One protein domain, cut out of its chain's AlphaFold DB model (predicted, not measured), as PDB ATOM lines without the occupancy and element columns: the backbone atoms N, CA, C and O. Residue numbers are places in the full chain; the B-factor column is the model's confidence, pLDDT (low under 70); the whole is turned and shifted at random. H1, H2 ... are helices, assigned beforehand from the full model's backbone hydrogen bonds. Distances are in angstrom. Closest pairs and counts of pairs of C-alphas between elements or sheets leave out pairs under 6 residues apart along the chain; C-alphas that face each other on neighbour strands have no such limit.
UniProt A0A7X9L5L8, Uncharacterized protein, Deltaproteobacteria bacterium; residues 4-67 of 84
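What this domain is: This is residues 4 to 67 of the 84 residues of an uncharacterized protein of Deltaproteobacteria bacterium (UniProt A0A7X9L5L8). The model has two small helical lobes: in one, the longest helix H5 crosses H4 at a steep angle near the middles of both, and in the other the short helices H1, H2 and H3 gather loosely with the loop of residues 8 to 17. Residues 33 to 39 join the two lobes, and residues 49 to 54 stick out at the far end of the H4 and H5 lobe. The printed part has 64 residues with five named helices, in the order H1, H2, H3, H4, H5, and no named strand, so the class is all helix. It is compact, with a radius of gyration of the C-alphas of 12.3 A, and the C-alphas span 29 by 23 by 17 A.

Where its parts are: H5 is the longest helix, residues 53 to 65, 18.7 A from its first C-alpha at (143.871, 201.380, 183.864) to its last at (150.640, 214.597, 172.519). H4 comes before it, residues 40 to 47, and is 10.6 A long. H3 is residues 25 to 32, 9.9 A long. H2, residues 18 to 21, and H1, residues 4 to 7, are each 5.3 A long; C-alpha 4 is at (164.009, 217.380, 193.040).

How they stand to each other: H5 and H4 touch, with 7 pairs of C-alphas within 8 A; the closest are the C-alphas of Cys 44 and Cys 59, 5.9 A apart. Their lines stand at a steep tilt of 54 degrees, and they run opposite ways. H3 and H4 are only just apart, their closest C-alphas 8.2 A from each other, and H3 and H5 are apart. H2 is close to H3 but not clearly touching, the closest C-alphas being those of Cys 21 and Tyr 27, 6.0 A apart. H1 is also close to H3 but not clearly touching, the closest C-alphas being those of His 7 and Lys 26, 7.5 A apart. H1 and H2 are apart from each other and from both H4 and H5. In H3, H4 and H5 every O i to N i+4 pair is within hydrogen-bond range. H1 and H2 are too short for such a pair; the one O i to N i+3 pair of H2 is within range, and that of H1 is not.

The domain as a whole: The two C-alphas farthest apart are those of Gly 33 and Asp 54, at 32.1 A. The printed part has no cut, and the C-alphas of Arg 4 and Glu 67, its first and last residues, are 23.1 A apart. The links from H2 to H3 and from H4 to H5 are tight, the other two are short, and no link is long. Residues 49 to 54, of which 53 and 54 belong to H5, stand free. The mean pLDDT of the printed part is 76.8; residues 47 to 52 and residue 54 are under 70.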
ATOM      1  N   ARG A   4     165.359 217.618 192.536       85.62
ATOM      2  CA  ARG A   4     164.009 217.380 193.040       85.62
ATOM      3  C   ARG A   4     163.347 218.652 193.558       85.62
ATOM      4  O   ARG A   4     162.115 218.722 193.576       85.62
ATOM      5  N   SER A   5     164.113 219.670 193.959       84.00
ATOM      6  CA  SER A   5     163.536 220.954 194.362       84.00
ATOM      7  C   SER A   5     162.927 221.706 193.180       84.00
ATOM      8  O   SER A   5     161.894 222.342 193.366       84.00
ATOM      9  N   GLU A   6     163.509 221.574 191.990       83.56
ATOM     10  CA  GLU A   6     163.122 222.313 190.780       83.56
ATOM     11  C   GLU A   6     162.217 221.486 189.864       83.56
ATOM     12  O   GLU A   6     161.171 221.953 189.427       83.56
ATOM     13  N   HIS A   7     162.565 220.218 189.646       80.94
ATOM     14  CA  HIS A   7     161.933 219.371 188.636       80.94
ATOM     15  C   HIS A   7     160.951 218.349 189.213       80.94
ATOM     16  O   HIS A   7     160.283 217.664 188.450       80.94
ATOM     17  N   CYS A   8     160.844 218.190 190.538       80.00
ATOM     18  CA  CYS A   8     159.989 217.159 191.152       80.00
ATOM     19  C   CYS A   8     158.937 217.732 192.111       80.00
ATOM     20  O   CYS A   8     158.576 217.070 193.084       80.00
ATOM     21  N   ALA A   9     158.429 218.941 191.845       75.62
ATOM     22  CA  ALA A   9     157.490 219.649 192.724       75.62
ATOM     23  C   ALA A   9     156.279 218.799 193.163       75.62
ATOM     24  O   ALA A   9     155.847 218.905 194.311       75.62
ATOM     25  N   TRP A  10     155.785 217.923 192.280       70.56
ATOM     26  CA  TRP A  10     154.595 217.091 192.496       70.56
ATOM     27  C   TRP A  10     154.887 215.611 192.778       70.56
ATOM     28  O   TRP A  10     153.955 214.818 192.909       70.56
ATOM     29  N   CYS A  11     156.159 215.221 192.882       74.69
ATOM     30  CA  CYS A  11     156.537 213.839 193.149       74.69
ATOM     31  C   CYS A  11     156.339 213.504 194.636       74.69
ATOM     32  O   CYS A  11     156.906 214.163 195.507       74.69
ATOM     33  N   SER A  12     155.599 212.437 194.945       72.44
ATOM     34  CA  SER A  12     155.436 211.950 196.326       72.44
ATOM     35  C   SER A  12     156.759 211.513 196.967       72.44
ATOM     36  O   SER A  12     156.903 211.577 198.184       72.44
ATOM     37  N   MET A  13     157.741 211.126 196.148       75.38
ATOM     38  CA  MET A  13     159.078 210.699 196.569       75.38
ATOM     39  C   MET A  13     160.101 211.848 196.588       75.38
ATOM     40  O   MET A  13     161.288 211.604 196.792       75.38
ATOM     41  N   ARG A  14     159.679 213.112 196.402       81.50
ATOM     42  CA  ARG A  14     160.579 214.284 196.327       81.50
ATOM     43  C   ARG A  14     161.556 214.380 197.503       81.50
ATOM     44  O   ARG A  14     162.701 214.768 197.303       81.50
ATOM     45  N   ASN A  15     161.106 214.006 198.701       83.56
ATOM     46  CA  ASN A  15     161.892 214.071 199.938       83.56
ATOM     47  C   ASN A  15     162.493 212.716 200.362       83.56
ATOM     48  O   ASN A  15     163.083 212.632 201.435       83.56
ATOM     49  N   ALA A  16     162.326 211.653 199.566       82.50
ATOM     50  CA  ALA A  16     162.909 210.340 199.852       82.50
ATOM     51  C   ALA A  16     164.451 210.379 199.742       82.50
ATOM     52  O   ALA A  16     165.016 211.383 199.318       82.50
ATOM     53  N   PRO A  17     165.195 209.331 200.108       88.25
ATOM     54  CA  PRO A  17     166.599 209.201 199.720       88.25
ATOM     55  C   PRO A  17     166.808 209.297 198.195       88.25
ATOM     56  O   PRO A  17     166.002 208.799 197.414       88.25
ATOM     57  N   LEU A  18     167.915 209.908 197.747       84.38
ATOM     58  CA  LEU A  18     168.242 210.004 196.309       84.38
ATOM     59  C   LEU A  18     168.371 208.628 195.640       84.38
ATOM     60  O   LEU A  18     168.010 208.486 194.475       84.38
ATOM     61  N   ALA A  19     168.845 207.616 196.374       82.88
ATOM     62  CA  ALA A  19     168.964 206.244 195.882       82.88
ATOM     63  C   ALA A  19     167.611 205.659 195.422       82.88
ATOM     64  O   ALA A  19     167.562 204.928 194.430       82.88
ATOM     65  N   ASP A  20     166.511 206.059 196.065       80.81
ATOM     66  CA  ASP A  20     165.152 205.614 195.731       80.81
ATOM     67  C   ASP A  20     164.641 206.237 194.421       80.81
ATOM     68  O   ASP A  20     163.649 205.787 193.852       80.81
ATOM     69  N   CYS A  21     165.324 207.269 193.914       79.38
ATOM     70  CA  CYS A  21     165.016 207.907 192.637       79.38
ATOM     71  C   CYS A  21     165.729 207.238 191.453       79.38
ATOM     72  O   CYS A  21     165.511 207.657 190.321       79.38
ATOM     73  N   SER A  22     166.570 206.222 191.677       83.19
ATOM     74  CA  SER A  22     167.441 205.625 190.648       83.19
ATOM     75  C   SER A  22     166.711 205.012 189.448       83.19
ATOM     76  O   SER A  22     167.318 204.865 188.390       83.19
ATOM     77  N   SER A  23     165.420 204.700 189.581       76.56
ATOM     78  CA  SER A  23     164.555 204.232 188.492       76.56
ATOM     79  C   SER A  23     163.796 205.353 187.772       76.56
ATOM     80  O   SER A  23     163.025 205.077 186.857       76.56
ATOM     81  N   CYS A  24     163.936 206.606 188.212       78.62
ATOM     82  CA  CYS A  24     163.220 207.751 187.663       78.62
ATOM     83  C   CYS A  24     164.011 208.387 186.506       78.62
ATOM     84  O   CYS A  24     165.178 208.739 186.686       78.62
ATOM     85  N   PRO A  25     163.385 208.672 185.356       79.19
ATOM     86  CA  PRO A  25     164.062 209.319 184.232       79.19
ATOM     87  C   PRO A  25     164.573 210.728 184.567       79.19
ATOM     88  O   PRO A  25     165.637 211.122 184.100       79.19
ATOM     89  N   LYS A  26     163.891 211.463 185.465       80.69
ATOM     90  CA  LYS A  26     164.393 212.755 185.977       80.69
ATOM     91  C   LYS A  26     165.702 212.604 186.753       80.69
ATOM     92  O   LYS A  26     166.549 213.488 186.693       80.69
ATOM     93  N   TYR A  27     165.881 211.500 187.476       85.31
ATOM     94  CA  TYR A  27     167.143 211.234 188.161       85.31
ATOM     95  C   TYR A  27     168.265 211.026 187.140       85.31
ATOM     96  O   TYR A  27     169.313 211.654 187.246       85.31
ATOM     97  N   TRP A  28     168.037 210.239 186.089       84.38
ATOM     98  CA  TRP A  28     169.038 210.063 185.034       84.38
ATOM     99  C   TRP A  28     169.382 211.379 184.334       84.38
ATOM    100  O   TRP A  28     170.556 211.741 184.275       84.38
ATOM    101  N   ARG A  29     168.374 212.153 183.926       85.56
ATOM    102  CA  ARG A  29     168.569 213.419 183.211       85.56
ATOM    103  C   ARG A  29     169.251 214.490 184.057       85.56
ATOM    104  O   ARG A  29     170.275 215.023 183.649       85.56
ATOM    105  N   TYR A  30     168.724 214.799 185.243       86.44
ATOM    106  CA  TYR A  30     169.198 215.952 186.020       86.44
ATOM    107  C   TYR A  30     170.244 215.619 187.083       86.44
ATOM    108  O   TYR A  30     170.985 216.509 187.492       86.44
ATOM    109  N   HIS A  31     170.304 214.375 187.570       88.69
ATOM    110  CA  HIS A  31     171.320 213.974 188.547       88.69
ATOM    111  C   HIS A  31     172.530 213.311 187.889       88.69
ATOM    112  O   HIS A  31     173.655 213.598 188.291       88.69
ATOM    113  N   LEU A  32     172.320 212.452 186.885       89.12
ATOM    114  CA  LEU A  32     173.416 211.774 186.178       89.12
ATOM    115  C   LEU A  32     173.831 212.461 184.869       89.12
ATOM    116  O   LEU A  32     174.883 212.125 184.332       89.12
ATOM    117  N   GLY A  33     173.042 213.410 184.353       87.81
ATOM    118  CA  GLY A  33     173.315 214.057 183.064       87.81
ATOM    119  C   GLY A  33     173.100 213.136 181.859       87.81
ATOM    120  O   GLY A  33     173.663 213.381 180.796       87.81
ATOM    121  N   ILE A  34     172.332 212.057 182.027       85.38
ATOM    122  CA  ILE A  34     172.057 211.066 180.987       85.38
ATOM    123  C   ILE A  34     170.658 211.330 180.442       85.38
ATOM    124  O   ILE A  34     169.667 211.100 181.137       85.38
ATOM    125  N   ASP A  35     170.584 211.793 179.197       80.19
ATOM    126  CA  ASP A  35     169.308 211.948 178.510       80.19
ATOM    127  C   ASP A  35     168.878 210.600 177.933       80.19
ATOM    128  O   ASP A  35     169.576 209.997 177.116       80.19
ATOM    129  N   LEU A  36     167.756 210.090 178.431       75.00
ATOM    130  CA  LEU A  36     167.214 208.795 178.051       75.00
ATOM    131  C   LEU A  36     165.908 209.011 177.312       75.00
ATOM    132  O   LEU A  36     164.894 209.397 177.895       75.00
ATOM    133  N   GLU A  37     165.951 208.724 176.019       75.44
ATOM    134  CA  GLU A  37     164.765 208.669 175.189       75.44
ATOM    135  C   GLU A  37     163.996 207.394 175.540       75.44
ATOM    136  O   GLU A  37     164.415 206.270 175.252       75.44
ATOM    137  N   LEU A  38     162.891 207.565 176.263       72.12
ATOM    138  CA  LEU A  38     162.033 206.461 176.659       72.12
ATOM    139  C   LEU A  38     160.858 206.357 175.705       72.12
ATOM    140  O   LEU A  38     160.137 207.334 175.484       72.12
ATOM    141  N   SER A  39     160.612 205.139 175.224       76.12
ATOM    142  CA  SER A  39     159.350 204.840 174.563       76.12
ATOM    143  C   SER A  39     158.185 205.107 175.519       76.12
ATOM    144  O   SER A  39     158.304 204.968 176.743       76.12
ATOM    145  N   MET A  40     157.034 205.461 174.951       76.44
ATOM    146  CA  MET A  40     155.804 205.716 175.701       76.44
ATOM    147  C   MET A  40     155.467 204.589 176.692       76.44
ATOM    148  O   MET A  40     155.086 204.864 177.830       76.44
ATOM    149  N   ASP A  41     155.635 203.327 176.288       75.81
ATOM    150  CA  ASP A  41     155.343 202.174 177.146       75.81
ATOM    151  C   ASP A  41     156.242 202.140 178.392       75.81
ATOM    152  O   ASP A  41     155.756 201.919 179.504       75.81
ATOM    153  N   VAL A  42     157.543 202.406 178.232       76.00
ATOM    154  CA  VAL A  42     158.501 202.421 179.349       76.00
ATOM    155  C   VAL A  42     158.270 203.635 180.244       76.00
ATOM    156  O   VAL A  42     158.269 203.502 181.469       76.00
ATOM    157  N   PHE A  43     158.004 204.802 179.651       74.62
ATOM    158  CA  PHE A  43     157.642 206.018 180.379       74.62
ATOM    159  C   PHE A  43     156.444 205.760 181.299       74.62
ATOM    160  O   PHE A  43     156.513 205.987 182.512       74.62
ATOM    161  N   CYS A  44     155.356 205.226 180.740       74.12
ATOM    162  CA  CYS A  44     154.142 204.996 181.507       74.12
ATOM    163  C   CYS A  44     154.329 203.901 182.552       74.12
ATOM    164  O   CYS A  44     153.850 204.067 183.669       74.12
ATOM    165  N   ALA A  45     155.102 202.848 182.271       73.56
ATOM    166  CA  ALA A  45     155.424 201.821 183.262       73.56
ATOM    167  C   ALA A  45     156.107 202.381 184.527       73.56
ATOM    168  O   ALA A  45     155.867 201.873 185.625       73.56
ATOM    169  N   ILE A  46     156.928 203.426 184.383       73.12
ATOM    170  CA  ILE A  46     157.655 204.056 185.494       73.12
ATOM    171  C   ILE A  46     156.780 205.063 186.254       73.12
ATOM    172  O   ILE A  46     156.855 205.133 187.480       73.12
ATOM    173  N   CYS A  47     155.918 205.812 185.559       69.81
ATOM    174  CA  CYS A  47     155.008 206.773 186.194       69.81
ATOM    175  C   CYS A  47     153.835 206.129 186.957       69.81
ATOM    176  O   CYS A  47     153.076 206.824 187.634       69.81
ATOM    177  N   ILE A  48     153.649 204.816 186.842       62.94
ATOM    178  CA  ILE A  48     152.462 204.113 187.321       62.94
ATOM    179  C   ILE A  48     152.346 204.083 188.861       62.94
ATOM    180  O   ILE A  48     153.175 203.530 189.585       62.94
ATOM    181  N   HIS A  49     151.184 204.533 189.348       57.84
ATOM    182  CA  HIS A  49     150.525 203.970 190.528       57.84
ATOM    183  C   HIS A  49     149.977 202.586 190.138       57.84
ATOM    184  O   HIS A  49     148.910 202.498 189.529       57.84
ATOM    185  N   ARG A  50     150.743 201.509 190.386       46.47
ATOM    186  CA  ARG A  50     150.438 200.127 189.938       46.47
ATOM    187  C   ARG A  50     149.012 199.728 190.324       46.47
ATOM    188  O   ARG A  50     148.776 199.361 191.468       46.47
ATOM    189  N   GLY A  51     148.069 199.803 189.377       55.88
ATOM    190  CA  GLY A  51     146.697 199.329 189.584       55.88
ATOM    191  C   GLY A  51     145.562 200.101 188.904       55.88
ATOM    192  O   GLY A  51     144.432 199.629 188.980       55.88
ATOM    193  N   SER A  52     145.804 201.241 188.240       67.38
ATOM    194  CA  SER A  52     144.729 201.993 187.562       67.38
ATOM    195  C   SER A  52     144.887 202.029 186.042       67.38
ATOM    196  O   SER A  52     145.805 202.660 185.518       67.38
ATOM    197  N   ARG A  53     143.944 201.394 185.335       70.44
ATOM    198  CA  ARG A  53     143.871 201.380 183.864       70.44
ATOM    199  C   ARG A  53     143.615 202.774 183.280       70.44
ATOM    200  O   ARG A  53     144.170 203.109 182.239       70.44
ATOM    201  N   ASP A  54     142.832 203.599 183.969       69.44
ATOM    202  CA  ASP A  54     142.512 204.959 183.518       69.44
ATOM    203  C   ASP A  54     143.759 205.854 183.509       69.44
ATOM    204  O   ASP A  54     143.954 206.653 182.594       69.44
ATOM    205  N   LEU A  55     144.647 205.669 184.492       70.69
ATOM    206  CA  LEU A  55     145.914 206.400 184.564       70.69
ATOM    207  C   LEU A  55     146.899 205.961 183.483       70.69
ATOM    208  O   LEU A  55     147.660 206.786 182.984       70.69
ATOM    209  N   GLU A  56     146.864 204.688 183.087       72.50
ATOM    210  CA  GLU A  56     147.671 204.193 181.973       72.50
ATOM    211  C   GLU A  56     147.236 204.830 180.646       72.50
ATOM    212  O   GLU A  56     148.070 205.365 179.915       72.50
ATOM    213  N   VAL A  57     145.930 204.829 180.353       75.19
ATOM    214  CA  VAL A  57     145.377 205.452 179.137       75.19
ATOM    215  C   VAL A  57     145.677 206.947 179.115       75.19
ATOM    216  O   VAL A  57     146.107 207.475 178.088       75.19
ATOM    217  N   PHE A  58     145.507 207.625 180.249       75.00
ATOM    218  CA  PHE A  58     145.832 209.040 180.372       75.00
ATOM    219  C   PHE A  58     147.324 209.303 180.126       75.00
ATOM    220  O   PHE A  58     147.665 210.198 179.356       75.00
ATOM    221  N   CYS A  59     148.216 208.508 180.722       76.31
ATOM    222  CA  CYS A  59     149.658 208.642 180.521       76.31
ATOM    223  C   CYS A  59     150.045 208.481 179.046       76.31
ATOM    224  O   CYS A  59     150.711 209.353 178.492       76.31
ATOM    225  N   ARG A  60     149.568 207.415 178.393       77.44
ATOM    226  CA  ARG A  60     149.827 207.160 176.968       77.44
ATOM    227  C   ARG A  60     149.326 208.310 176.094       77.44
ATOM    228  O   ARG A  60     150.040 208.768 175.211       77.44
ATOM    229  N   THR A  61     148.124 208.811 176.379       77.88
ATOM    230  CA  THR A  61     147.502 209.901 175.611       77.88
ATOM    231  C   THR A  61     148.303 211.195 175.726       77.88
ATOM    232  O   THR A  61     148.586 211.824 174.713       77.88
ATOM    233  N   ASN A  62     148.714 211.589 176.935       74.38
ATOM    234  CA  ASN A  62     149.529 212.795 177.099       74.38
ATOM    235  C   ASN A  62     150.916 212.620 176.502       74.38
ATOM    236  O   ASN A  62     151.387 213.522 175.822       74.38
ATOM    237  N   ARG A  63     151.548 211.455 176.686       76.88
ATOM    238  CA  ARG A  63     152.876 211.232 176.118       76.88
ATOM    239  C   ARG A  63     152.858 211.285 174.592       76.88
ATOM    240  O   ARG A  63     153.760 211.885 174.027       76.88
ATOM    241  N   PHE A  64     151.825 210.735 173.952       78.62
ATOM    242  CA  PHE A  64     151.615 210.866 172.508       78.62
ATOM    243  C   PHE A  64     151.506 212.336 172.071       78.62
ATOM    244  O   PHE A  64     152.132 212.744 171.103       78.62
ATOM    245  N   LEU A  65     150.762 213.162 172.814       76.19
ATOM    246  CA  LEU A  65     150.640 214.597 172.519       76.19
ATOM    247  C   LEU A  65     151.938 215.389 172.771       76.19
ATOM    248  O   LEU A  65     152.092 216.485 172.240       76.19
ATOM    249  N   GLN A  66     152.852 214.848 173.578       73.25
ATOM    250  CA  GLN A  66     154.116 215.473 173.977       73.25
ATOM    251  C   GLN A  66     155.343 214.929 173.230       73.25
ATOM    252  O   GLN A  66     156.461 215.354 173.521       73.25
ATOM    253  N   GLU A  67     155.178 213.973 172.310       71.69
ATOM    254  CA  GLU A  67     156.296 213.270 171.660       71.69
ATOM    255  C   GLU A  67     157.249 214.236 170.929       71.69
ATOM    256  O   GLU A  67     158.461 214.056 171.001       71.69
TER     257      GLU A  67